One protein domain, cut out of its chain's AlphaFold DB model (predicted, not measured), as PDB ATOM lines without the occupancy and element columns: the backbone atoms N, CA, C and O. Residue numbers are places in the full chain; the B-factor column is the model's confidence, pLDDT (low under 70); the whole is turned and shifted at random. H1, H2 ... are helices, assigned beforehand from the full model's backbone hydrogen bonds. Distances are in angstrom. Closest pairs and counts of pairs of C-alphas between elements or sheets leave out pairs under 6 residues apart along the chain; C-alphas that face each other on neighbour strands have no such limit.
ATOM      1  N   GLY A   4      13.505  23.964-113.171       88.19
ATOM      2  CA  GLY A   4      12.350  24.848-113.321       88.19
ATOM      3  C   GLY A   4      12.511  26.179-112.581       88.19
ATOM      4  O   GLY A   4      12.093  27.209-113.097       88.19
ATOM      5  N   CYS A   5      13.170  26.186-111.415       88.38
ATOM      6  CA  CYS A   5      13.484  27.427-110.700       88.38
ATOM      7  C   CYS A   5      14.527  28.267-111.438       88.38
ATOM      8  O   CYS A   5      14.375  29.480-111.498       88.38
ATOM      9  N   VAL A   6      15.559  27.632-112.009       92.88
ATOM     10  CA  VAL A   6      16.601  28.341-112.773       92.88
ATOM     11  C   VAL A   6      15.970  29.056-113.967       92.88
ATOM     12  O   VAL A   6      16.130  30.260-114.123       92.88
ATOM     13  N   ILE A   7      15.169  28.334-114.755       93.62
ATOM     14  CA  ILE A   7      14.501  28.911-115.928       93.62
ATOM     15  C   ILE A   7      13.495  29.994-115.508       93.62
ATOM     16  O   ILE A   7      13.383  31.021-116.169       93.62
ATOM     17  N   LEU A   8      12.771  29.811-114.400       93.38
ATOM     18  CA  LEU A   8      11.859  30.836-113.887       93.38
ATOM     19  C   LEU A   8      12.594  32.137-113.527       93.38
ATOM     20  O   LEU A   8      12.138  33.217-113.904       93.38
ATOM     21  N   GLU A   9      13.727  32.039-112.828       92.81
ATOM     22  CA  GLU A   9      14.568  33.195-112.501       92.81
ATOM     23  C   GLU A   9      15.083  33.888-113.767       92.81
ATOM     24  O   GLU A   9      15.015  35.114-113.859       92.81
ATOM     25  N   GLU A  10      15.499  33.125-114.783       94.31
ATOM     26  CA  GLU A  10      15.891  33.677-116.084       94.31
ATOM     27  C   GLU A  10      14.743  34.442-116.758       94.31
ATOM     28  O   GLU A  10      14.950  35.542-117.270       94.31
ATOM     29  N   ILE A  11      13.520  33.901-116.741       93.56
ATOM     30  CA  ILE A  11      12.334  34.561-117.310       93.56
ATOM     31  C   ILE A  11      12.045  35.874-116.586       93.56
ATOM     32  O   ILE A  11      11.770  36.898-117.221       93.56
ATOM     33  N   MET A  12      12.132  35.868-115.257       93.31
ATOM     34  CA  MET A  12      11.938  37.061-114.441       93.31
ATOM     35  C   MET A  12      13.010  38.113-114.733       93.31
ATOM     36  O   MET A  12      12.682  39.278-114.960       93.31
ATOM     37  N   GLN A  13      14.279  37.707-114.799       94.38
ATOM     38  CA  GLN A  13      15.394  38.599-115.106       94.38
ATOM     39  C   GLN A  13      15.280  39.193-116.515       94.38
ATOM     40  O   GLN A  13      15.462  40.400-116.684       94.38
ATOM     41  N   ARG A  14      14.917  38.383-117.518       92.81
ATOM     42  CA  ARG A  14      14.639  38.853-118.885       92.81
ATOM     43  C   ARG A  14      13.507  39.878-118.901       92.81
ATOM     44  O   ARG A  14      13.671  40.959-119.456       92.81
ATOM     45  N   THR A  15      12.402  39.588-118.216       92.06
ATOM     46  CA  THR A  15      11.241  40.492-118.151       92.06
ATOM     47  C   THR A  15      11.586  41.825-117.483       92.06
ATOM     48  O   THR A  15      11.198  42.884-117.974       92.06
ATOM     49  N   LEU A  16      12.357  41.797-116.392       93.62
ATOM     50  CA  LEU A  16      12.860  43.005-115.732       93.62
ATOM     51  C   LEU A  16      13.794  43.810-116.641       93.62
ATOM     52  O   LEU A  16      13.714  45.038-116.663       93.62
ATOM     53  N   SER A  17      14.643  43.131-117.417       91.94
ATOM     54  CA  SER A  17      15.494  43.773-118.422       91.94
ATOM     55  C   SER A  17      14.655  44.503-119.478       91.94
ATOM     56  O   SER A  17      14.878  45.687-119.722       91.94
ATOM     57  N   TYR A  18      13.616  43.854-120.024       90.12
ATOM     58  CA  TYR A  18      12.695  44.496-120.970       90.12
ATOM     59  C   TYR A  18      12.030  45.738-120.377       90.12
ATOM     60  O   TYR A  18      12.009  46.788-121.018       90.12
ATOM     61  N   LEU A  19      11.501  45.629-119.152       92.06
ATOM     62  CA  LEU A  19      10.854  46.743-118.458       92.06
ATOM     63  C   LEU A  19      11.810  47.926-118.311       92.06
ATOM     64  O   LEU A  19      11.431  49.054-118.615       92.06
ATOM     65  N   ARG A  20      13.063  47.669-117.925       90.81
ATOM     66  CA  ARG A  20      14.090  48.707-117.826       90.81
ATOM     67  C   ARG A  20      14.345  49.384-119.174       90.81
ATOM     68  O   ARG A  20      14.318  50.609-119.246       90.81
ATOM     69  N   THR A  21      14.551  48.616-120.241       87.94
ATOM     70  CA  THR A  21      14.780  49.175-121.583       87.94
ATOM     71  C   THR A  21      13.591  50.014-122.063       87.94
ATOM     72  O   THR A  21      13.765  51.097-122.626       87.94
ATOM     73  N   ILE A  22      12.363  49.556-121.805       87.62
ATOM     74  CA  ILE A  22      11.144  50.305-122.129       87.62
ATOM     75  C   ILE A  22      11.061  51.594-121.307       87.62
ATOM     76  O   ILE A  22      10.711  52.637-121.856       87.62
ATOM     77  N   GLN A  23      11.424  51.563-120.024       90.94
ATOM     78  CA  GLN A  23      11.459  52.749-119.165       90.94
ATOM     79  C   GLN A  23      12.484  53.783-119.631       90.94
ATOM     80  O   GLN A  23      12.180  54.977-119.655       90.94
ATOM     81  N   GLU A  24      13.670  53.344-120.049       88.00
ATOM     82  CA  GLU A  24      14.696  54.210-120.638       88.00
ATOM     83  C   GLU A  24      14.174  54.870-121.931       88.00
ATOM     84  O   GLU A  24      14.288  56.088-122.102       88.00
ATOM     85  N   SER A  25      13.486  54.105-122.791       86.12
ATOM     86  CA  SER A  25      12.809  54.639-123.985       86.12
ATOM     87  C   SER A  25      11.699  55.637-123.636       86.12
ATOM     88  O   SER A  25      11.620  56.734-124.193       86.12
ATOM     89  N   LEU A  26      10.848  55.308-122.662       89.31
ATOM     90  CA  LEU A  26       9.777  56.185-122.192       89.31
ATOM     91  C   LEU A  26      10.322  57.499-121.656       89.31
ATOM     92  O   LEU A  26       9.747  58.555-121.921       89.31
ATOM     93  N   TYR A  27      11.416  57.447-120.900       90.19
ATOM     94  CA  TYR A  27      12.079  58.636-120.393       90.19
ATOM     95  C   TYR A  27      12.549  59.534-121.543       90.19
ATOM     96  O   TYR A  27      12.246  60.733-121.552       90.19
ATOM     97  N   TYR A  28      13.192  58.948-122.558       88.06
ATOM     98  CA  TYR A  28      13.595  59.656-123.770       88.06
ATOM     99  C   TYR A  28      12.400  60.328-124.463       88.06
ATOM    100  O   TYR A  28      12.396  61.548-124.655       88.06
ATOM    101  N   TRP A  29      11.339  59.583-124.768       87.62
ATOM    102  CA  TRP A  29      10.174  60.126-125.470       87.62
ATOM    103  C   TRP A  29       9.422  61.189-124.657       87.62
ATOM    104  O   TRP A  29       9.022  62.222-125.201       87.62
ATOM    105  N   LYS A  30       9.301  61.011-123.335       90.75
ATOM    106  CA  LYS A  30       8.728  62.023-122.428       90.75
ATOM    107  C   LYS A  30       9.572  63.299-122.388       90.75
ATOM    108  O   LYS A  30       9.006  64.388-122.296       90.75
ATOM    109  N   SER A  31      10.899  63.198-122.490       89.56
ATOM    110  CA  SER A  31      11.770  64.377-122.579       89.56
ATOM    111  C   SER A  31      11.509  65.179-123.864       89.56
ATOM    112  O   SER A  31      11.369  66.401-123.808       89.56
ATOM    113  N   ARG A  32      11.305  64.497-125.003       87.25
ATOM    114  CA  ARG A  32      10.952  65.122-126.291       87.25
ATOM    115  C   ARG A  32       9.571  65.774-126.266       87.25
ATOM    116  O   ARG A  32       9.391  66.856-126.824       87.25
ATOM    117  N   ALA A  33       8.611  65.164-125.572       89.38
ATOM    118  CA  ALA A  33       7.281  65.742-125.384       89.38
ATOM    119  C   ALA A  33       7.319  67.079-124.622       89.38
ATOM    120  O   ALA A  33       6.534  67.975-124.926       89.38
ATOM    121  N   ARG A  34       8.246  67.227-123.664       91.19
ATOM    122  CA  ARG A  34       8.451  68.457-122.877       91.19
ATOM    123  C   ARG A  34       9.263  69.531-123.608       91.19
ATOM    124  O   ARG A  34       9.308  70.664-123.138       91.19
ATOM    125  N   GLY A  35       9.911  69.180-124.718       88.19
ATOM    126  CA  GLY A  35      10.692  70.113-125.524       88.19
ATOM    127  C   GLY A  35       9.837  71.202-126.181       88.19
ATOM    128  O   GLY A  35       8.623  71.064-126.343       88.19
ATOM    129  N   SER A  36      10.483  72.291-126.591       89.62
ATOM    130  CA  SER A  36       9.830  73.373-127.327       89.62
ATOM    131  C   SER A  36       9.323  72.903-128.699       89.62
ATOM    132  O   SER A  36       9.801  71.919-129.270       89.62
ATOM    133  N   ASN A  37       8.399  73.664-129.296       87.38
ATOM    134  CA  ASN A  37       7.933  73.391-130.659       87.38
ATOM    135  C   ASN A  37       9.101  73.337-131.669       87.38
ATOM    136  O   ASN A  37       9.086  72.511-132.579       87.38
ATOM    137  N   SER A  38      10.128  74.181-131.502       83.88
ATOM    138  CA  SER A  38      11.314  74.166-132.366       83.88
ATOM    139  C   SER A  38      12.165  72.910-132.171       83.88
ATOM    140  O   SER A  38      12.623  72.352-133.161       83.88
ATOM    141  N   GLN A  39      12.316  72.410-130.940       85.38
ATOM    142  CA  GLN A  39      13.027  71.156-130.660       85.38
ATOM    143  C   GLN A  39      12.302  69.934-131.242       85.38
ATOM    144  O   GLN A  39      12.939  69.029-131.773       85.38
ATOM    145  N   GLN A  40      10.967  69.917-131.196       84.19
ATOM    146  CA  GLN A  40      10.159  68.839-131.780       84.19
ATOM    147  C   GLN A  40      10.240  68.825-133.312       84.19
ATOM    148  O   GLN A  40      10.358  67.762-133.923       84.19
ATOM    149  N   ILE A  41      10.217  70.007-133.936       79.00
ATOM    150  CA  ILE A  41      10.435  70.163-135.380       79.00
ATOM    151  C   ILE A  41      11.866  69.757-135.758       79.00
ATOM    152  O   ILE A  41      12.048  69.015-136.719       79.00
ATOM    153  N   TYR A  42      12.868  70.200-134.994       82.38
ATOM    154  CA  TYR A  42      14.274  69.860-135.221       82.38
ATOM    155  C   TYR A  42      14.489  68.345-135.212       82.38
ATOM    156  O   TYR A  42      15.047  67.792-136.155       82.38
ATOM    157  N   PHE A  43      13.958  67.664-134.200       80.50
ATOM    158  CA  PHE A  43      14.009  66.211-134.089       80.50
ATOM    159  C   PHE A  43      13.419  65.500-135.316       80.50
ATOM    160  O   PHE A  43      14.034  64.582-135.857       80.50
ATOM    161  N   MET A  44      12.260  65.962-135.801       74.06
ATOM    162  CA  MET A  44      11.624  65.401-136.996       74.06
ATOM    163  C   MET A  44      12.477  65.537-138.259       74.06
ATOM    164  O   MET A  44      12.426  64.645-139.100       74.06
ATOM    165  N   ILE A  45      13.216  66.639-138.406       72.06
ATOM    166  CA  ILE A  45      14.001  66.938-139.612       72.06
ATOM    167  C   ILE A  45      15.387  66.286-139.551       72.06
ATOM    168  O   ILE A  45      15.842  65.725-140.545       72.06
ATOM    169  N   PHE A  46      16.064  66.370-138.404       71.69
ATOM    170  CA  PHE A  46      17.501  66.107-138.310       71.69
ATOM    171  C   PHE A  46      17.855  64.826-137.563       71.69
ATOM    172  O   PHE A  46      18.804  64.148-137.940       71.69
ATOM    173  N   GLU A  47      17.108  64.466-136.524       71.44
ATOM    174  CA  GLU A  47      17.497  63.351-135.651       71.44
ATOM    175  C   GLU A  47      16.857  62.023-136.069       71.44
ATOM    176  O   GLU A  47      17.466  60.968-135.921       71.44
ATOM    177  N   ARG A  48      15.660  62.079-136.664       67.56
ATOM    178  CA  ARG A  48      14.900  60.903-137.116       67.56
ATOM    179  C   ARG A  48      15.532  60.164-138.307       67.56
ATOM    180  O   ARG A  48      15.179  59.020-138.582       67.56
ATOM    181  N   GLY A  49      16.427  60.829-139.032       63.72
ATOM    182  CA  GLY A  49      17.004  60.343-140.282       63.72
ATOM    183  C   GLY A  49      16.186  60.750-141.527       63.72
ATOM    184  O   GLY A  49      14.949  60.752-141.486       63.72
ATOM    185  N   PRO A  50      16.843  61.065-142.663       55.31
ATOM    186  CA  PRO A  50      16.178  61.577-143.867       55.31
ATOM    187  C   PRO A  50      15.086  60.656-144.428       55.31
ATOM    188  O   PRO A  50      14.036  61.136-144.845       55.31
ATOM    189  N   SER A  51      15.287  59.334-144.404       55.75
ATOM    190  CA  SER A  51      14.337  58.368-144.979       55.75
ATOM    191  C   SER A  51      13.014  58.311-144.213       55.75
ATOM    192  O   SER A  51      11.944  58.352-144.816       55.75
ATOM    193  N   ALA A  52      13.074  58.299-142.879       58.44
ATOM    194  CA  ALA A  52      11.887  58.295-142.029       58.44
ATOM    195  C   ALA A  52      11.157  59.651-142.060       58.44
ATOM    196  O   ALA A  52       9.925  59.701-141.977       58.44
ATOM    197  N   PHE A  53      11.890  60.757-142.236       59.41
ATOM    198  CA  PHE A  53      11.305  62.069-142.513       59.41
ATOM    199  C   PHE A  53      10.559  62.080-143.855       59.41
ATOM    200  O   PHE A  53       9.387  62.460-143.886       59.41
ATOM    201  N   VAL A  54      11.189  61.621-144.943       59.81
ATOM    202  CA  VAL A  54      10.603  61.602-146.294       59.81
ATOM    203  C   VAL A  54       9.389  60.682-146.373       59.81
ATOM    204  O   VAL A  54       8.372  61.107-146.900       59.81
ATOM    205  N   GLU A  55       9.421  59.474-145.809       60.19
ATOM    206  CA  GLU A  55       8.272  58.557-145.843       60.19
ATOM    207  C   GLU A  55       7.036  59.166-145.162       60.19
ATOM    208  O   GLU A  55       5.946  59.221-145.739       60.19
ATOM    209  N   THR A  56       7.223  59.714-143.957       55.69
ATOM    210  CA  THR A  56       6.132  60.336-143.193       55.69
ATOM    211  C   THR A  56       5.632  61.621-143.863       55.69
ATOM    212  O   THR A  56       4.438  61.931-143.817       55.69
ATOM    213  N   THR A  57       6.538  62.366-144.499       57.34
ATOM    214  CA  THR A  57       6.239  63.618-145.201       57.34
ATOM    215  C   THR A  57       5.539  63.344-146.534       57.34
ATOM    216  O   THR A  57       4.509  63.949-146.799       57.34
ATOM    217  N   CYS A  58       5.976  62.365-147.328       57.47
ATOM    218  CA  CYS A  58       5.359  61.968-148.598       57.47
ATOM    219  C   CYS A  58       3.940  61.412-148.421       57.47
ATOM    220  O   CYS A  58       3.044  61.809-149.166       57.47
ATOM    221  N   GLN A  59       3.701  60.564-147.411       58.66
ATOM    222  CA  GLN A  59       2.363  60.023-147.112       58.66
ATOM    223  C   GLN A  59       1.348  61.102-146.692       58.66
ATOM    224  O   GLN A  59       0.135  60.887-146.778       58.66
ATOM    225  N   ARG A  60       1.821  62.250-146.184       57.06
ATOM    226  CA  ARG A  60       0.960  63.315-145.645       57.06
ATOM    227  C   ARG A  60       0.939  64.581-146.497       57.06
ATOM    228  O   ARG A  60      -0.073  65.274-146.469       57.06
ATOM    229  N   LEU A  61       1.958  64.839-147.317       55.59
ATOM    230  CA  LEU A  61       1.942  65.875-148.356       55.59
ATOM    231  C   LEU A  61       0.883  65.588-149.424       55.59
ATOM    232  O   LEU A  61       0.248  66.523-149.897       55.59
ATOM    233  N   THR A  62       0.577  64.317-149.707       54.66
ATOM    234  CA  THR A  62      -0.583  63.940-150.543       54.66
ATOM    235  C   THR A  62      -1.919  64.436-149.971       54.66
ATOM    236  O   THR A  62      -2.910  64.485-150.690       54.66
ATOM    237  N   ARG A  63      -1.963  64.811-148.682       54.03
ATOM    238  CA  ARG A  63      -3.148  65.337-147.985       54.03
ATOM    239  C   ARG A  63      -3.077  66.846-147.727       54.03
ATOM    240  O   ARG A  63      -4.062  67.423-147.273       54.03
ATOM    241  N   LEU A  64      -1.936  67.489-147.981       51.38
ATOM    242  CA  LEU A  64      -1.644  68.859-147.559       51.38
ATOM    243  C   LEU A  64      -1.885  69.860-148.699       51.38
ATOM    244  O   LEU A  64      -0.989  70.578-149.124       51.38
ATOM    245  N   GLY A  65      -3.116  69.891-149.203       52.47
ATOM    246  CA  GLY A  65      -3.530  70.834-150.243       52.47
ATOM    247  C   GLY A  65      -3.793  72.263-149.757       52.47
ATOM    248  O   GLY A  65      -4.083  73.101-150.594       52.47
ATOM    249  N   ASN A  66      -3.729  72.573-148.454       53.91
ATOM    250  CA  ASN A  66      -3.907  73.944-147.959       53.91
ATOM    251  C   ASN A  66      -3.360  74.138-146.528       53.91
ATOM    252  O   ASN A  66      -3.711  73.394-145.617       53.91
ATOM    253  N   ASN A  67      -2.584  75.216-146.355       49.53
ATOM    254  CA  ASN A  67      -2.150  75.886-145.116       49.53
ATOM    255  C   ASN A  67      -1.017  75.268-144.258       49.53
ATOM    256  O   ASN A  67      -1.187  74.286-143.542       49.53
ATOM    257  N   GLY A  68       0.117  75.989-144.218       56.53
ATOM    258  CA  GLY A  68       1.027  76.071-143.064       56.53
ATOM    259  C   GLY A  68       1.953  74.877-142.805       56.53
ATOM    260  O   GLY A  68       1.860  74.257-141.746       56.53
ATOM    261  N   GLY A  69       2.905  74.605-143.708       64.19
ATOM    262  CA  GLY A  69       3.840  73.465-143.627       64.19
ATOM    263  C   GLY A  69       4.564  73.275-142.279       64.19
ATOM    264  O   GLY A  69       4.800  72.145-141.849       64.19
ATOM    265  N   GLN A  70       4.860  74.361-141.558       66.31
ATOM    266  CA  GLN A  70       5.491  74.296-140.233       66.31
ATOM    267  C   GLN A  70       4.528  73.803-139.139       66.31
ATOM    268  O   GLN A  70       4.922  73.016-138.277       66.31
ATOM    269  N   GLN A  71       3.255  74.210-139.186       73.69
ATOM    270  CA  GLN A  71       2.241  73.769-138.226       73.69
ATOM    271  C   GLN A  71       1.855  72.306-138.464       73.69
ATOM    272  O   GLN A  71       1.695  71.545-137.509       73.69
ATOM    273  N   SER A  72       1.764  71.876-139.726       72.69
ATOM    274  CA  SER A  72       1.533  70.467-140.060       72.69
ATOM    275  C   SER A  72       2.694  69.571-139.623       72.69
ATOM    276  O   SER A  72       2.464  68.460-139.139       72.69
ATOM    277  N   LEU A  73       3.935  70.057-139.741       73.25
ATOM    278  CA  LEU A  73       5.121  69.338-139.282       73.25
ATOM    279  C   LEU A  73       5.152  69.225-137.754       73.25
ATOM    280  O   LEU A  73       5.362  68.136-137.228       73.25
ATOM    281  N   LEU A  74       4.862  70.317-137.043       79.75
ATOM    282  CA  LEU A  74       4.757  70.318-135.585       79.75
ATOM    283  C   LEU A  74       3.670  69.361-135.084       79.75
ATOM    284  O   LEU A  74       3.912  68.562-134.182       79.75
ATOM    285  N   ASN A  75       2.478  69.409-135.682       79.44
ATOM    286  CA  ASN A  75       1.382  68.507-135.329       79.44
ATOM    287  C   ASN A  75       1.766  67.041-135.588       79.44
ATOM    288  O   ASN A  75       1.424  66.165-134.797       79.44
ATOM    289  N   SER A  76       2.527  66.777-136.654       74.00
ATOM    290  CA  SER A  76       3.046  65.440-136.956       74.00
ATOM    291  C   SER A  76       4.090  64.982-135.934       74.00
ATOM    292  O   SER A  76       4.023  63.842-135.478       74.00
ATOM    293  N   ALA A  77       4.996  65.872-135.521       78.50
ATOM    294  CA  ALA A  77       5.980  65.603-134.473       78.50
ATOM    295  C   ALA A  77       5.291  65.210-133.160       78.50
ATOM    296  O   ALA A  77       5.591  64.167-132.580       78.50
ATOM    297  N   LYS A  78       4.311  66.013-132.728       83.62
ATOM    298  CA  LYS A  78       3.538  65.777-131.502       83.62
ATOM    299  C   LYS A  78       2.757  64.470-131.557       83.62
ATOM    300  O   LYS A  78       2.827  63.690-130.613       83.62
ATOM    301  N   ALA A  79       2.063  64.211-132.668       80.19
ATOM    302  CA  ALA A  79       1.319  62.971-132.852       80.19
ATOM    303  C   ALA A  79       2.238  61.746-132.751       80.19
ATOM    304  O   ALA A  79       1.895  60.783-132.073       80.19
ATOM    305  N   MET A  80       3.424  61.795-133.362       77.50
ATOM    306  CA  MET A  80       4.389  60.699-133.306       77.50
ATOM    307  C   MET A  80       4.962  60.488-131.902       77.50
ATOM    308  O   MET A  80       5.044  59.348-131.451       77.50
ATOM    309  N   ILE A  81       5.358  61.563-131.217       83.06
ATOM    310  CA  ILE A  81       5.868  61.480-129.842       83.06
ATOM    311  C   ILE A  81       4.796  60.871-128.931       83.06
ATOM    312  O   ILE A  81       5.092  59.928-128.204       83.06
ATOM    313  N   SER A  82       3.549  61.347-129.023       85.25
ATOM    314  CA  SER A  82       2.421  60.793-128.258       85.25
ATOM    315  C   SER A  82       2.215  59.310-128.558       85.25
ATOM    316  O   SER A  82       2.178  58.506-127.641       85.25
ATOM    317  N   THR A  83       2.183  58.943-129.844       80.06
ATOM    318  CA  THR A  83       2.015  57.554-130.302       80.06
ATOM    319  C   THR A  83       3.080  56.638-129.692       80.06
ATOM    320  O   THR A  83       2.746  55.586-129.161       80.06
ATOM    321  N   ASN A  84       4.360  57.035-129.717       81.00
ATOM    322  CA  ASN A  84       5.434  56.227-129.128       81.00
ATOM    323  C   ASN A  84       5.288  56.095-127.608       81.00
ATOM    324  O   ASN A  84       5.483  55.005-127.077       81.00
ATOM    325  N   ILE A  85       4.916  57.172-126.908       86.50
ATOM    326  CA  ILE A  85       4.662  57.126-125.462       86.50
ATOM    327  C   ILE A  85       3.515  56.158-125.151       86.50
ATOM    328  O   ILE A  85       3.660  55.325-124.259       86.50
ATOM    329  N   ASP A  86       2.410  56.227-125.892       84.06
ATOM    330  CA  ASP A  86       1.233  55.383-125.669       84.06
ATOM    331  C   ASP A  86       1.542  53.896-125.904       84.06
ATOM    332  O   ASP A  86       1.203  53.060-125.063       84.06
ATOM    333  N   VAL A  87       2.260  53.561-126.987       79.31
ATOM    334  CA  VAL A  87       2.716  52.184-127.264       79.31
ATOM    335  C   VAL A  87       3.630  51.679-126.156       79.31
ATOM    336  O   VAL A  87       3.422  50.584-125.637       79.31
ATOM    337  N   LEU A  88       4.638  52.469-125.776       84.88
ATOM    338  CA  LEU A  88       5.614  52.066-124.768       84.88
ATOM    339  C   LEU A  88       4.974  51.888-123.381       84.88
ATOM    340  O   LEU A  88       5.292  50.929-122.683       84.88
ATOM    341  N   MET A  89       4.039  52.759-122.985       87.38
ATOM    342  CA  MET A  89       3.305  52.612-121.719       87.38
ATOM    343  C   MET A  89       2.385  51.390-121.728       87.38
ATOM    344  O   MET A  89       2.223  50.721-120.709       87.38
ATOM    345  N   SER A  90       1.770  51.102-122.875       83.75
ATOM    346  CA  SER A  90       0.932  49.923-123.069       83.75
ATOM    347  C   SER A  90       1.740  48.633-122.889       83.75
ATOM    348  O   SER A  90       1.372  47.783-122.075       83.75
ATOM    349  N   ILE A  91       2.902  48.514-123.546       83.19
ATOM    350  CA  ILE A  91       3.754  47.330-123.381       83.19
ATOM    351  C   ILE A  91       4.380  47.243-121.983       83.19
ATOM    352  O   ILE A  91       4.440  46.146-121.429       83.19
ATOM    353  N   GLU A  92       4.778  48.368-121.373       89.00
ATOM    354  CA  GLU A  92       5.243  48.401-119.978       89.00
ATOM    355  C   GLU A  92       4.184  47.790-119.052       89.00
ATOM    356  O   GLU A  92       4.487  46.902-118.254       89.00
ATOM    357  N   ARG A  93       2.917  48.198-119.209       88.25
ATOM    358  CA  ARG A  93       1.795  47.664-118.428       88.25
ATOM    359  C   ARG A  93       1.574  46.173-118.680       88.25
ATOM    360  O   ARG A  93       1.375  45.426-117.720       88.25
ATOM    361  N   CYS A  94       1.619  45.728-119.937       86.06
ATOM    362  CA  CYS A  94       1.489  44.312-120.290       86.06
ATOM    363  C   CYS A  94       2.584  43.462-119.641       86.06
ATOM    364  O   CYS A  94       2.278  42.447-119.018       86.06
ATOM    365  N   LEU A  95       3.846  43.890-119.735       89.44
ATOM    366  CA  LEU A  95       4.982  43.169-119.160       89.44
ATOM    367  C   LEU A  95       4.968  43.192-117.631       89.44
ATOM    368  O   LEU A  95       5.255  42.172-117.011       89.44
ATOM    369  N   ALA A  96       4.584  44.309-117.011       92.50
ATOM    370  CA  ALA A  96       4.430  44.389-115.561       92.50
ATOM    371  C   ALA A  96       3.319  43.449-115.062       92.50
ATOM    372  O   ALA A  96       3.496  42.746-114.067       92.50
ATOM    373  N   THR A  97       2.198  43.385-115.787       89.88
ATOM    374  CA  THR A  97       1.094  42.461-115.485       89.88
ATOM    375  C   THR A  97       1.530  41.009-115.670       89.88
ATOM    376  O   THR A  97       1.276  40.178-114.803       89.88
ATOM    377  N   PHE A  98       2.239  40.703-116.760       89.56
ATOM    378  CA  PHE A  98       2.816  39.383-117.001       89.56
ATOM    379  C   PHE A  98       3.773  38.968-115.882       89.56
ATOM    380  O   PHE A  98       3.646  37.868-115.353       89.56
ATOM    381  N   LEU A  99       4.681  39.856-115.471       93.69
ATOM    382  CA  LEU A  99       5.617  39.590-114.384       93.69
ATOM    383  C   LEU A  99       4.875  39.292-113.075       93.69
ATOM    384  O   LEU A  99       5.177  38.301-112.413       93.69
ATOM    385  N   ALA A 100       3.869  40.099-112.726       92.88
ATOM    386  CA  ALA A 100       3.044  39.873-111.540       92.88
ATOM    387  C   ALA A 100       2.313  38.517-111.583       92.88
ATOM    388  O   ALA A 100       2.276  37.802-110.584       92.88
ATOM    389  N   GLU A 101       1.779  38.135-112.742       92.00
ATOM    390  CA  GLU A 101       1.112  36.847-112.958       92.00
ATOM    391  C   GLU A 101       2.083  35.662-112.867       92.00
ATOM    392  O   GLU A 101       1.743  34.637-112.272       92.00
ATOM    393  N   VAL A 102       3.307  35.804-113.389       91.75
ATOM    394  CA  VAL A 102       4.382  34.811-113.227       91.75
ATOM    395  C   VAL A 102       4.699  34.617-111.748       91.75
ATOM    396  O   VAL A 102       4.689  33.480-111.279       91.75
ATOM    397  N   TYR A 103       4.907  35.703-110.997       90.75
ATOM    398  CA  TYR A 103       5.160  35.642-109.554       90.75
ATOM    399  C   TYR A 103       4.014  34.973-108.792       90.75
ATOM    400  O   TYR A 103       4.246  34.056-108.003       90.75
ATOM    401  N   TRP A 104       2.779  35.408-109.042       91.06
ATOM    402  CA  TRP A 104       1.590  34.865-108.395       91.06
ATOM    403  C   TRP A 104       1.442  33.364-108.658       91.06
ATOM    404  O   TRP A 104       1.267  32.566-107.734       91.06
ATOM    405  N   LYS A 105       1.554  32.955-109.924       90.44
ATOM    406  CA  LYS A 105       1.388  31.553-110.306       90.44
ATOM    407  C   LYS A 105       2.549  30.686-109.818       90.44
ATOM    408  O   LYS A 105       2.318  29.547-109.415       90.44
ATOM    409  N   ALA A 106       3.768  31.218-109.797       90.31
ATOM    410  CA  ALA A 106       4.922  30.542-109.222       90.31
ATOM    411  C   ALA A 106       4.779  30.330-107.707       90.31
ATOM    412  O   ALA A 106       5.116  29.250-107.227       90.31
ATOM    413  N   ASP A 107       4.227  31.291-106.953       91.25
ATOM    414  CA  ASP A 107       3.969  31.095-105.518       91.25
ATOM    415  C   ASP A 107       2.934  29.987-105.267       91.25
ATOM    416  O   ASP A 107       3.129  29.150-104.381       91.25
ATOM    417  N   ILE A 108       1.890  29.897-106.101       89.75
ATOM    418  CA  ILE A 108       0.933  28.776-106.061       89.75
ATOM    419  C   ILE A 108       1.651  27.441-106.315       89.75
ATOM    420  O   ILE A 108       1.416  26.455-105.618       89.75
ATOM    421  N   CYS A 109       2.552  27.401-107.298       87.12
ATOM    422  CA  CYS A 109       3.281  26.199-107.702       87.12
ATOM    423  C   CYS A 109       4.578  25.948-106.905       87.12
ATOM    424  O   CYS A 109       5.328  25.027-107.239       87.12
ATOM    425  N   LYS A 110       4.852  26.718-105.842       88.31
ATOM    426  CA  LYS A 110       6.155  26.739-105.148       88.31
ATOM    427  C   LYS A 110       6.638  25.384-104.649       88.31
ATOM    428  O   LYS A 110       7.840  25.140-104.621       88.31
ATOM    429  N   VAL A 111       5.714  24.516-104.239       84.44
ATOM    430  CA  VAL A 111       6.045  23.173-103.743       84.44
ATOM    431  C   VAL A 111       6.628  22.330-104.876       84.44
ATOM    432  O   VAL A 111       7.692  21.748-104.703       84.44
ATOM    433  N   GLY A 112       5.994  22.342-106.053       82.00
ATOM    434  CA  GLY A 112       6.500  21.644-107.237       82.00
ATOM    435  C   GLY A 112       7.801  22.250-107.760       82.00
ATOM    436  O   GLY A 112       8.728  21.521-108.093       82.00
ATOM    437  N   LEU A 113       7.922  23.582-107.741       85.69
ATOM    438  CA  LEU A 113       9.142  24.286-108.157       85.69
ATOM    439  C   LEU A 113      10.359  23.936-107.284       85.69
ATOM    440  O   LEU A 113      11.463  23.798-107.802       85.69
ATOM    441  N   LYS A 114      10.168  23.728-105.976       87.62
ATOM    442  CA  LYS A 114      11.236  23.307-105.049       87.62
ATOM    443  C   LYS A 114      11.520  21.800-105.061       87.62
ATOM    444  O   LYS A 114      12.425  21.368-104.349       87.62
ATOM    445  N   GLY A 115      10.755  21.022-105.824       88.12
ATOM    446  CA  GLY A 115      10.936  19.581-105.958       88.12
ATOM    447  C   GLY A 115      12.152  19.199-106.808       88.12
ATOM    448  O   GLY A 115      13.078  19.978-107.036       88.12
ATOM    449  N   SER A 116      12.142  17.970-107.305       89.12
ATOM    450  CA  SER A 116      13.113  17.437-108.260       89.12
ATOM    451  C   SER A 116      13.148  18.227-109.579       89.12
ATOM    452  O   SER A 116      12.282  19.051-109.885       89.12
ATOM    453  N   HIS A 117      14.142  17.951-110.429       86.62
ATOM    454  CA  HIS A 117      14.220  18.554-111.767       86.62
ATOM    455  C   HIS A 117      12.942  18.328-112.593       86.62
ATOM    456  O   HIS A 117      12.472  19.246-113.257       86.62
ATOM    457  N   ARG A 118      12.339  17.140-112.487       86.12
ATOM    458  CA  ARG A 118      11.087  16.795-113.173       86.12
ATOM    459  C   ARG A 118       9.894  17.561-112.604       86.12
ATOM    460  O   ARG A 118       9.145  18.165-113.363       86.12
ATOM    461  N   GLU A 119       9.744  17.569-111.280       87.62
ATOM    462  CA  GLU A 119       8.653  18.281-110.598       87.62
ATOM    463  C   GLU A 119       8.710  19.786-110.849       87.62
ATOM    464  O   GLU A 119       7.693  20.401-111.169       87.62
ATOM    465  N   SER A 120       9.910  20.362-110.786       90.94
ATOM    466  CA  SER A 120      10.111  21.789-111.025       90.94
ATOM    467  C   SER A 120       9.848  22.180-112.475       90.94
ATOM    468  O   SER A 120       9.200  23.198-112.714       90.94
ATOM    469  N   LEU A 121      10.286  21.375-113.448       89.38
ATOM    470  CA  LEU A 121      10.011  21.628-114.863       89.38
ATOM    471  C   LEU A 121       8.516  21.490-115.182       89.38
ATOM    472  O   LEU A 121       7.960  22.330-115.883       89.38
ATOM    473  N   TYR A 122       7.843  20.481-114.626       89.50
ATOM    474  CA  TYR A 122       6.395  20.325-114.770       89.50
ATOM    475  C   TYR A 122       5.626  21.516-114.185       89.50
ATOM    476  O   TYR A 122       4.763  22.092-114.850       89.50
ATOM    477  N   ALA A 123       5.975  21.925-112.963       89.88
ATOM    478  CA  ALA A 123       5.387  23.089-112.315       89.88
ATOM    479  C   ALA A 123       5.604  24.368-113.142       89.88
ATOM    480  O   ALA A 123       4.676  25.161-113.300       89.88
ATOM    481  N   LEU A 124       6.790  24.540-113.733       91.56
ATOM    482  CA  LEU A 124       7.076  25.650-114.640       91.56
ATOM    483  C   LEU A 124       6.210  25.602-115.907       91.56
ATOM    484  O   LEU A 124       5.649  26.627-116.289       91.56
ATOM    485  N   CYS A 125       6.041  24.437-116.537       90.62
ATOM    486  CA  CYS A 125       5.156  24.295-117.696       90.62
ATOM    487  C   CYS A 125       3.715  24.720-117.370       90.62
ATOM    488  O   CYS A 125       3.090  25.411-118.174       90.62
ATOM    489  N   ILE A 126       3.207  24.383-116.177       89.06
ATOM    490  CA  ILE A 126       1.888  24.837-115.701       89.06
ATOM    491  C   ILE A 126       1.843  26.363-115.561       89.06
ATOM    492  O   ILE A 126       0.871  26.991-115.988       89.06
ATOM    493  N   VAL A 127       2.875  26.964-114.959       90.94
ATOM    494  CA  VAL A 127       2.979  28.424-114.813       90.94
ATOM    495  C   VAL A 127       2.927  29.089-116.187       90.94
ATOM    496  O   VAL A 127       2.091  29.960-116.417       90.94
ATOM    497  N   LEU A 128       3.757  28.644-117.126       92.06
ATOM    498  CA  LEU A 128       3.898  29.261-118.444       92.06
ATOM    499  C   LEU A 128       2.677  29.048-119.348       92.06
ATOM    500  O   LEU A 128       2.233  30.002-119.986       92.06
ATOM    501  N   ASN A 129       2.054  27.865-119.329       91.81
ATOM    502  CA  ASN A 129       0.778  27.636-120.022       91.81
ATOM    503  C   ASN A 129      -0.362  28.504-119.472       91.81
ATOM    504  O   ASN A 129      -1.346  28.735-120.170       91.81
ATOM    505  N   HIS A 130      -0.245  29.003-118.238       89.44
ATOM    506  CA  HIS A 130      -1.193  29.961-117.684       89.44
ATOM    507  C   HIS A 130      -0.893  31.403-118.110       89.44
ATOM    508  O   HIS A 130      -1.817  32.142-118.452       89.44
ATOM    509  N   VAL A 131       0.375  31.820-118.066       90.50
ATOM    510  CA  VAL A 131       0.741  33.234-118.250       90.50
ATOM    511  C   VAL A 131       0.915  33.647-119.712       90.50
ATOM    512  O   VAL A 131       0.582  34.779-120.053       90.50
ATOM    513  N   PHE A 132       1.376  32.756-120.596       89.75
ATOM    514  CA  PHE A 132       1.592  33.087-122.009       89.75
ATOM    515  C   PHE A 132       0.292  33.449-122.749       89.75
ATOM    516  O   PHE A 132       0.252  34.526-123.347       89.75
ATOM    517  N   PRO A 133      -0.814  32.686-122.629       87.25
ATOM    518  CA  PRO A 133      -2.082  33.085-123.243       87.25
ATOM    519  C   PRO A 133      -2.650  34.389-122.665       87.25
ATOM    520  O   PRO A 133      -3.302  35.158-123.365       87.25
ATOM    521  N   LYS A 134      -2.396  34.676-121.380       84.50
ATOM    522  CA  LYS A 134      -2.789  35.961-120.780       84.50
ATOM    523  C   LYS A 134      -2.024  37.125-121.401       84.50
ATOM    524  O   LYS A 134      -2.622  38.168-121.641       84.50
ATOM    525  N   LEU A 135      -0.729  36.960-121.665       84.44
ATOM    526  CA  LEU A 135       0.078  37.980-122.332       84.44
ATOM    527  C   LEU A 135      -0.396  38.222-123.775       84.44
ATOM    528  O   LEU A 135      -0.514  39.376-124.183       84.44
ATOM    529  N   GLU A 136      -0.737  37.164-124.513       85.25
ATOM    530  CA  GLU A 136      -1.371  37.272-125.837       85.25
ATOM    531  C   GLU A 136      -2.674  38.078-125.781       85.25
ATOM    532  O   GLU A 136      -2.886  38.990-126.583       85.25
ATOM    533  N   GLU A 137      -3.531  37.784-124.801       81.75
ATOM    534  CA  GLU A 137      -4.806  38.473-124.615       81.75
ATOM    535  C   GLU A 137      -4.624  39.949-124.253       81.75
ATOM    536  O   GLU A 137      -5.306  40.818-124.800       81.75
ATOM    537  N   LEU A 138      -3.700  40.243-123.334       74.69
ATOM    538  CA  LEU A 138      -3.357  41.611-122.949       74.69
ATOM    539  C   LEU A 138      -2.852  42.399-124.161       74.69
ATOM    540  O   LEU A 138      -3.322  43.511-124.405       74.69
ATOM    541  N   HIS A 139      -1.972  41.796-124.967       74.75
ATOM    542  CA  HIS A 139      -1.503  42.408-126.206       74.75
ATOM    543  C   HIS A 139      -2.655  42.674-127.189       74.75
ATOM    544  O   HIS A 139      -2.739  43.763-127.762       74.75
ATOM    545  N   ARG A 140      -3.571  41.712-127.366       76.12
ATOM    546  CA  ARG A 140      -4.729  41.867-128.257       76.12
ATOM    547  C   ARG A 140      -5.639  43.015-127.818       76.12
ATOM    548  O   ARG A 140      -5.990  43.851-128.647       76.12
ATOM    549  N   LYS A 141      -5.973  43.096-126.527       70.62
ATOM    550  CA  LYS A 141      -6.840  44.154-125.975       70.62
ATOM    551  C   LYS A 141      -6.249  45.547-126.153       70.62
ATOM    552  O   LYS A 141      -6.949  46.469-126.568       70.62
ATOM    553  N   GLU A 142      -4.961  45.698-125.868       67.06
ATOM    554  CA  GLU A 142      -4.258  46.969-126.048       67.06
ATOM    555  C   GLU A 142      -4.190  47.380-127.533       67.06
ATOM    556  O   GLU A 142      -4.297  48.565-127.849       67.06
ATOM    557  N   ARG A 143      -4.114  46.416-128.465       65.31
ATOM    558  CA  ARG A 143      -4.181  46.670-129.916       65.31
ATOM    559  C   ARG A 143      -5.586  47.084-130.375       65.31
ATOM    560  O   ARG A 143      -5.712  48.020-131.161       65.31
ATOM    561  N   GLU A 144      -6.636  46.411-129.905       63.03
ATOM    562  CA  GLU A 144      -8.033  46.693-130.282       63.03
ATOM    563  C   GLU A 144      -8.512  48.072-129.799       63.03
ATOM    564  O   GLU A 144      -9.258  48.750-130.506       63.03
ATOM    565  N   GLY A 145      -8.026  48.534-128.642       55.56
ATOM    566  CA  GLY A 145      -8.301  49.882-128.135       55.56
ATOM    567  C   GLY A 145      -7.612  51.012-128.914       55.56
ATOM    568  O   GLY A 145      -7.997  52.171-128.775       55.56
ATOM    569  N   GLN A 146      -6.614  50.703-129.750       55.53
ATOM    570  CA  GLN A 146      -5.749  51.684-130.409       55.53
ATOM    571  C   GLN A 146      -5.862  51.602-131.942       55.53
ATOM    572  O   GLN A 146      -4.999  51.070-132.640       55.53
ATOM    573  N   THR A 147      -6.925  52.187-132.498       46.03
ATOM    574  CA  THR A 147      -7.374  52.019-133.898       46.03
ATOM    575  C   THR A 147      -6.388  52.475-134.993       46.03
ATOM    576  O   THR A 147      -6.621  52.201-136.170       46.03
ATOM    577  N   LEU A 148      -5.281  53.156-134.663       43.97
ATOM    578  CA  LEU A 148      -4.300  53.662-135.645       43.97
ATOM    579  C   LEU A 148      -2.820  53.476-135.254       43.97
ATOM    580  O   LEU A 148      -1.948  53.719-136.085       43.97
ATOM    581  N   ILE A 149      -2.527  53.050-134.024       49.03
ATOM    582  CA  ILE A 149      -1.194  53.184-133.406       49.03
ATOM    583  C   ILE A 149      -0.303  51.960-133.707       49.03
ATOM    584  O   ILE A 149       0.900  52.097-133.912       49.03
ATOM    585  N   PHE A 150      -0.896  50.772-133.865       44.16
ATOM    586  CA  PHE A 150      -0.168  49.507-134.049       44.16
ATOM    587  C   PHE A 150       0.026  49.048-135.502       44.16
ATOM    588  O   PHE A 150       0.572  47.970-135.731       44.16
ATOM    589  N   ARG A 151      -0.398  49.818-136.518       43.75
ATOM    590  CA  ARG A 151      -0.339  49.344-137.920       43.75
ATOM    591  C   ARG A 151       1.096  49.087-138.417       43.75
ATOM    592  O   ARG A 151       1.269  48.315-139.351       43.75
ATOM    593  N   HIS A 152       2.100  49.690-137.780       47.03
ATOM    594  CA  HIS A 152       3.508  49.558-138.162       47.03
ATOM    595  C   HIS A 152       4.369  48.762-137.174       47.03
ATOM    596  O   HIS A 152       5.563  48.629-137.418       47.03
ATOM    597  N   VAL A 153       3.797  48.225-136.090       47.94
ATOM    598  CA  VAL A 153       4.578  47.469-135.103       47.94
ATOM    599  C   VAL A 153       4.085  46.036-135.004       47.94
ATOM    600  O   VAL A 153       3.083  45.763-134.344       47.94
ATOM    601  N   GLY A 154       4.824  45.150-135.671       49.94
ATOM    602  CA  GLY A 154       4.715  43.701-135.551       49.94
ATOM    603  C   GLY A 154       3.419  43.113-136.108       49.94
ATOM    604  O   GLY A 154       2.297  43.550-135.806       49.94
ATOM    605  N   ASN A 155       3.552  42.077-136.931       52.34
ATOM    606  CA  ASN A 155       2.404  41.292-137.364       52.34
ATOM    607  C   ASN A 155       1.741  40.681-136.108       52.34
ATOM    608  O   ASN A 155       2.449  40.101-135.292       52.34
ATOM    609  N   PRO A 156       0.415  40.795-135.889       48.88
ATOM    610  CA  PRO A 156      -0.260  40.246-134.700       48.88
ATOM    611  C   PRO A 156      -0.020  38.744-134.475       48.88
ATOM    612  O   PRO A 156      -0.175  38.253-133.361       48.88
ATOM    613  N   SER A 157       0.404  38.025-135.513       53.62
ATOM    614  CA  SER A 157       0.849  36.633-135.446       53.62
ATOM    615  C   SER A 157       2.186  36.421-134.706       53.62
ATOM    616  O   SER A 157       2.537  35.278-134.427       53.62
ATOM    617  N   GLU A 158       2.949  37.477-134.395       61.09
ATOM    618  CA  GLU A 158       4.303  37.385-133.818       61.09
ATOM    619  C   GLU A 158       4.323  36.894-132.366       61.09
ATOM    620  O   GLU A 158       5.250  36.180-131.989       61.09
ATOM    621  N   LEU A 159       3.294  37.199-131.563       72.94
ATOM    622  CA  LEU A 159       3.271  36.840-130.137       72.94
ATOM    623  C   LEU A 159       2.508  35.545-129.820       72.94
ATOM    624  O   LEU A 159       2.188  35.306-128.665       72.94
ATOM    625  N   GLN A 160       2.199  34.706-130.812       84.00
ATOM    626  CA  GLN A 160       1.555  33.414-130.552       84.00
ATOM    627  C   GLN A 160       2.572  32.418-129.976       84.00
ATOM    628  O   GLN A 160       3.464  31.916-130.682       84.00
ATOM    629  N   PHE A 161       2.437  32.126-128.688       87.06
ATOM    630  CA  PHE A 161       3.256  31.176-127.959       87.06
ATOM    631  C   PHE A 161       2.828  29.745-128.272       87.06
ATOM    632  O   PHE A 161       1.651  29.402-128.395       87.06
ATOM    633  N   LYS A 162       3.815  28.861-128.396       89.06
ATOM    634  CA  LYS A 162       3.556  27.428-128.499       89.06
ATOM    635  C   LYS A 162       3.127  26.920-127.128       89.06
ATOM    636  O   LYS A 162       3.815  27.170-126.139       89.06
ATOM    637  N   ARG A 163       2.027  26.173-127.077       88.06
ATOM    638  CA  ARG A 163       1.588  25.519-125.841       88.06
ATOM    639  C   ARG A 163       2.636  24.504-125.394       88.06
ATOM    640  O   ARG A 163       3.133  23.722-126.204       88.06
ATOM    641  N   LEU A 164       2.970  24.533-124.110       88.69
ATOM    642  CA  LEU A 164       3.916  23.603-123.516       88.69
ATOM    643  C   LEU A 164       3.242  22.252-123.241       88.69
ATOM    644  O   LEU A 164       2.025  22.210-123.027       88.69
ATOM    645  N   PRO A 165       4.012  21.153-123.218       80.81
ATOM    646  CA  PRO A 165       3.475  19.820-122.975       80.81
ATOM    647  C   PRO A 165       2.750  19.691-121.622       80.81
ATOM    648  O   PRO A 165       3.308  20.017-120.576       80.81
ATOM    649  N   GLU A 166       1.529  19.147-121.635       76.25
ATOM    650  CA  GLU A 166       0.703  18.870-120.444       76.25
ATOM    651  C   GLU A 166       0.675  17.365-120.143       76.25
ATOM    652  O   GLU A 166      -0.374  16.725-120.123       76.25
ATOM    653  N   VAL A 167       1.851  16.764-119.969       74.50
ATOM    654  CA  VAL A 167       1.950  15.342-119.614       74.50
ATOM    655  C   VAL A 167       1.875  15.197-118.101       74.50
ATOM    656  O   VAL A 167       2.610  15.876-117.385       74.50
ATOM    657  N   ASP A 168       1.014  14.295-117.620       75.38
ATOM    658  CA  ASP A 168       0.901  13.986-116.192       75.38
ATOM    659  C   ASP A 168       2.265  13.636-115.594       75.38
ATOM    660  O   ASP A 168       3.022  12.856-116.174       75.38
ATOM    661  N   ILE A 169       2.564  14.194-114.423       72.25
ATOM    662  CA  ILE A 169       3.873  14.056-113.794       72.25
ATOM    663  C   ILE A 169       4.223  12.607-113.465       72.25
ATOM    664  O   ILE A 169       5.408  12.308-113.413       72.25
ATOM    665  N   ASN A 170       3.253  11.700-113.305       75.06
ATOM    666  CA  ASN A 170       3.498  10.281-113.025       75.06
ATOM    667  C   ASN A 170       3.533   9.417-114.292       75.06
ATOM    668  O   ASN A 170       3.802   8.218-114.222       75.06
ATOM    669  N   SER A 171       3.301  10.011-115.462       77.00
ATOM    670  CA  SER A 171       3.337   9.296-116.733       77.00
ATOM    671  C   SER A 171       4.736   8.761-117.048       77.00
ATOM    672  O   SER A 171       5.751   9.432-116.835       77.00
ATOM    673  N   SER A 172       4.795   7.567-117.640       74.50
ATOM    674  CA  SER A 172       6.024   6.983-118.193       74.50
ATOM    675  C   SER A 172       6.581   7.770-119.388       74.50
ATOM    676  O   SER A 172       7.729   7.568-119.773       74.50
ATOM    677  N   LEU A 173       5.795   8.695-119.954       74.19
ATOM    678  CA  LEU A 173       6.190   9.559-121.070       74.19
ATOM    679  C   LEU A 173       7.195  10.655-120.673       74.19
ATOM    680  O   LEU A 173       7.877  11.200-121.544       74.19
ATOM    681  N   TRP A 174       7.325  10.959-119.379       76.00
ATOM    682  CA  TRP A 174       8.354  11.859-118.847       76.00
ATOM    683  C   TRP A 174       9.725  11.188-118.874       76.00
ATOM    684  O   TRP A 174      10.230  10.656-117.884       76.00
ATOM    685  N   THR A 175      10.312  11.225-120.058       80.00
ATOM    686  CA  THR A 175      11.677  10.795-120.339       80.00
ATOM    687  C   THR A 175      12.620  12.000-120.349       80.00
ATOM    688  O   THR A 175      12.193  13.157-120.356       80.00
ATOM    689  N   GLU A 176      13.925  11.747-120.377       79.62
ATOM    690  CA  GLU A 176      14.937  12.800-120.527       79.62
ATOM    691  C   GLU A 176      14.712  13.624-121.809       79.62
ATOM    692  O   GLU A 176      14.600  14.847-121.740       79.62
ATOM    693  N   ARG A 177      14.455  12.957-122.946       80.69
ATOM    694  CA  ARG A 177      14.105  13.613-124.223       80.69
ATOM    695  C   ARG A 177      12.866  14.502-124.133       80.69
ATOM    696  O   ARG A 177      12.773  15.517-124.818       80.69
ATOM    697  N   PHE A 178      11.887  14.115-123.317       80.56
ATOM    698  CA  PHE A 178      10.700  14.936-123.099       80.56
ATOM    699  C   PHE A 178      11.055  16.233-122.364       80.56
ATOM    700  O   PHE A 178      10.592  17.305-122.748       80.56
ATOM    701  N   SER A 179      11.913  16.140-121.346       84.75
ATOM    702  CA  SER A 179      12.398  17.302-120.595       84.75
ATOM    703  C   SER A 179      13.172  18.261-121.502       84.75
ATOM    704  O   SER A 179      12.890  19.457-121.502       84.75
ATOM    705  N   GLU A 180      14.072  17.740-122.341       87.81
ATOM    706  CA  GLU A 180      14.801  18.528-123.347       87.81
ATOM    707  C   GLU A 180      13.852  19.230-124.326       87.81
ATOM    708  O   GLU A 180      14.000  20.422-124.599       87.81
ATOM    709  N   SER A 181      12.836  18.517-124.819       87.56
ATOM    710  CA  SER A 181      11.838  19.084-125.730       87.56
ATOM    711  C   SER A 181      11.013  20.194-125.070       87.56
ATOM    712  O   SER A 181      10.789  21.237-125.690       87.56
ATOM    713  N   ALA A 182      10.596  20.009-123.814       89.06
ATOM    714  CA  ALA A 182       9.864  21.021-123.057       89.06
ATOM    715  C   ALA A 182      10.718  22.276-122.825       89.06
ATOM    716  O   ALA A 182      10.251  23.386-123.078       89.06
ATOM    717  N   ILE A 183      11.981  22.106-122.422       91.75
ATOM    718  CA  ILE A 183      12.934  23.212-122.245       91.75
ATOM    719  C   ILE A 183      13.147  23.955-123.571       91.75
ATOM    720  O   ILE A 183      13.050  25.182-123.611       91.75
ATOM    721  N   GLY A 184      13.357  23.230-124.671       93.12
ATOM    722  CA  GLY A 184      13.508  23.827-125.999       93.12
ATOM    723  C   GLY A 184      12.288  24.652-126.424       93.12
ATOM    724  O   GLY A 184      12.441  25.745-126.966       93.12
ATOM    725  N   LEU A 185      11.070  24.181-126.135       92.94
ATOM    726  CA  LEU A 185       9.844  24.939-126.404       92.94
ATOM    727  C   LEU A 185       9.728  26.204-125.546       92.94
ATOM    728  O   LEU A 185       9.274  27.231-126.052       92.94
ATOM    729  N   ILE A 186      10.153  26.151-124.280       93.56
ATOM    730  CA  ILE A 186      10.194  27.333-123.412       93.56
ATOM    731  C   ILE A 186      11.113  28.388-124.027       93.56
ATOM    732  O   ILE A 186      10.667  29.510-124.250       93.56
ATOM    733  N   TYR A 187      12.350  28.033-124.381       94.00
ATOM    734  CA  TYR A 187      13.282  29.000-124.964       94.00
ATOM    735  C   TYR A 187      12.827  29.525-126.327       94.00
ATOM    736  O   TYR A 187      12.947  30.720-126.565       94.00
ATOM    737  N   GLN A 188      12.194  28.705-127.172       93.06
ATOM    738  CA  GLN A 188      11.583  29.199-128.414       93.06
ATOM    739  C   GLN A 188      10.501  30.259-128.160       93.06
ATOM    740  O   GLN A 188      10.374  31.219-128.918       93.06
ATOM    741  N   ASN A 189       9.694  30.090-127.112       92.25
ATOM    742  CA  ASN A 189       8.704  31.092-126.725       92.25
ATOM    743  C   ASN A 189       9.368  32.362-126.176       92.25
ATOM    744  O   ASN A 189       8.912  33.462-126.479       92.25
ATOM    745  N   LEU A 190      10.458  32.228-125.417       91.50
ATOM    746  CA  LEU A 190      11.211  33.377-124.913       91.50
ATOM    747  C   LEU A 190      11.913  34.147-126.033       91.50
ATOM    748  O   LEU A 190      11.826  35.366-126.048       91.50
ATOM    749  N   GLU A 191      12.509  33.468-127.012       90.75
ATOM    750  CA  GLU A 191      13.115  34.106-128.189       90.75
ATOM    751  C   GLU A 191      12.089  34.897-129.012       90.75
ATOM    752  O   GLU A 191      12.378  35.987-129.508       90.75
ATOM    753  N   LYS A 192      10.857  34.386-129.132       88.44
ATOM    754  CA  LYS A 192       9.758  35.148-129.744       88.44
ATOM    755  C   LYS A 192       9.446  36.418-128.960       88.44
ATOM    756  O   LYS A 192       9.264  37.473-129.563       88.44
ATOM    757  N   LEU A 193       9.396  36.326-127.630       86.62
ATOM    758  CA  LEU A 193       9.167  37.485-126.770       86.62
ATOM    759  C   LEU A 193      10.324  38.495-126.871       86.62
ATOM    760  O   LEU A 193      10.060  39.689-127.008       86.62
ATOM    761  N   ASP A 194      11.576  38.025-126.887       87.62
ATOM    762  CA  ASP A 194      12.776  38.842-127.113       87.62
ATOM    763  C   ASP A 194      12.674  39.610-128.435       87.62
ATOM    764  O   ASP A 194      12.859  40.827-128.470       87.62
ATOM    765  N   SER A 195      12.365  38.903-129.526       83.69
ATOM    766  CA  SER A 195      12.246  39.481-130.866       83.69
ATOM    767  C   SER A 195      11.129  40.520-130.929       83.69
ATOM    768  O   SER A 195      11.331  41.618-131.452       83.69
ATOM    769  N   TYR A 196       9.984  40.222-130.318       80.62
ATOM    770  CA  TYR A 196       8.855  41.135-130.243       80.62
ATOM    771  C   TYR A 196       9.193  42.422-129.477       80.62
ATOM    772  O   TYR A 196       9.025  43.518-130.019       80.62
ATOM    773  N   VAL A 197       9.727  42.316-128.253       80.25
ATOM    774  CA  VAL A 197      10.119  43.488-127.448       80.25
ATOM    775  C   VAL A 197      11.216  44.278-128.156       80.25
ATOM    776  O   VAL A 197      11.134  45.503-128.236       80.25
ATOM    777  N   SER A 198      12.204  43.592-128.732       80.25
ATOM    778  CA  SER A 198      13.278  44.235-129.491       80.25
ATOM    779  C   SER A 198      12.728  44.980-130.699       80.25
ATOM    780  O   SER A 198      13.128  46.108-130.933       80.25
ATOM    781  N   SER A 199      11.762  44.423-131.435       74.88
ATOM    782  CA  SER A 199      11.140  45.113-132.570       74.88
ATOM    783  C   SER A 199      10.378  46.371-132.138       74.88
ATOM    784  O   SER A 199      10.456  47.394-132.810       74.88
ATOM    785  N   LEU A 200       9.684  46.342-130.997       72.44
ATOM    786  CA  LEU A 200       8.978  47.495-130.431       72.44
ATOM    787  C   LEU A 200       9.950  48.594-130.011       72.44
ATOM    788  O   LEU A 200       9.800  49.753-130.397       72.44
ATOM    789  N   VAL A 201      10.964  48.208-129.240       69.31
ATOM    790  CA  VAL A 201      12.011  49.101-128.754       69.31
ATOM    791  C   VAL A 201      12.779  49.661-129.947       69.31
ATOM    792  O   VAL A 201      12.849  50.874-130.085       69.31
ATOM    793  N   CYS A 202      13.252  48.834-130.876       66.44
ATOM    794  CA  CYS A 202      13.932  49.276-132.088       66.44
ATOM    795  C   CYS A 202      13.039  50.138-132.974       66.44
ATOM    796  O   CYS A 202      13.543  51.117-133.484       66.44
ATOM    797  N   ASN A 203      11.741  49.887-133.133       60.97
ATOM    798  CA  ASN A 203      10.875  50.813-133.876       60.97
ATOM    799  C   ASN A 203      10.699  52.155-133.141       60.97
ATOM    800  O   ASN A 203      10.614  53.201-133.783       60.97
ATOM    801  N   SER A 204      10.729  52.145-131.804       56.25
ATOM    802  CA  SER A 204      10.770  53.367-130.992       56.25
ATOM    803  C   SER A 204      12.154  54.049-130.990       56.25
ATOM    804  O   SER A 204      12.236  55.252-130.763       56.25
ATOM    805  N   PHE A 205      13.241  53.321-131.278       50.09
ATOM    806  CA  PHE A 205      14.633  53.798-131.250       50.09
ATOM    807  C   PHE A 205      15.280  53.968-132.630       50.09
ATOM    808  O   PHE A 205      16.272  54.675-132.721       50.09
ATOM    809  N   PHE A 206      14.737  53.444-133.730       43.28
ATOM    810  CA  PHE A 206      15.228  53.691-135.099       43.28
ATOM    811  C   PHE A 206      15.032  55.155-135.514       43.28
ATOM    812  O   PHE A 206      15.498  55.593-136.557       43.28
ATOM    813  N   ILE A 207      14.378  55.927-134.649       46.91
ATOM    814  CA  ILE A 207      14.265  57.377-134.693       46.91
ATOM    815  C   ILE A 207      15.405  58.076-133.900       46.91
ATOM    816  O   ILE A 207      15.607  59.275-134.050       46.91
TER     817      ILE A 207
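Overview. This is residues 4 to 207 of the 221 residues of an uncharacterized protein of Hordeum vulgare subsp. vulgare (UniProt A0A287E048). Four long helices, H1, H4, H6 and H8, form a lengthwise bundle, with the short H2 and H3 near H4's beginning at one end and the turn-like H5 at the other. H4 runs opposite to the other three; after H6 the chain goes back through H7 and residues 160 to 175 to reach H8. The printed part has 204 residues, eight named helices, H1 to H8 in order, and no named strand: all helix. It is a loose rod, radius of gyration of the C-alphas 21.6 A, spanning 74 by 28 by 26 A.

Arrangement. H4, residues 69 to 108, touches H1, residues 4 to 34, at a shallow tilt of 22 degrees, opposite ways; the closest C-alphas, of Leu 19 and Glu 92, are 6.0 A apart. With residues 90 to 106 alone H4 touches H6, residues 117 to 144; closest are C-alphas 105 and 127, 5.7 A. H8, residues 176 to 205, touches H1 the same way at 5 degrees, a shallow tilt, through H1's residues 11 to 25 alone; closest are C-alphas 22 and 201, 6.8 A. H2, residues 37 to 47, touches H4's residues 73 to 78 alone, about perpendicular at 79 degrees; closest are C-alphas 41 and 74, 5.7 A. H3, residues 50 to 61, is near H4. H5, residues 110 to 113, touches H6; C-alphas 113 and 120 are closest, 3.9 A. H7, residues 156 to 159, touches H8; C-alphas 159 and 192 are closest, 6.7 A. Every O i to N i+4 pair is within hydrogen-bond range in H1, H2, H4 and H8, against 7 of 8 in H3 and 22 of 24 in H6; H5 and H7 are too short for one.

Along the chain. H1 begins at C-alpha 4 (12.350, 24.848, -113.321) and spans 44.8 A. H4 spans 58.5 A, H6 40.4 A, and H8 42.4 A to C-alpha 205 (14.633, 53.798, -131.250).

Size, cuts and confidence. The farthest C-alphas, of Asn 67 and Ser 172, are 74.4 A apart. The printed part has no cut; the links H6 to H7 and H7 to H8 are long. pLDDT is under 70 at residues 48 to 70, 142 to 158 and 201 to 207.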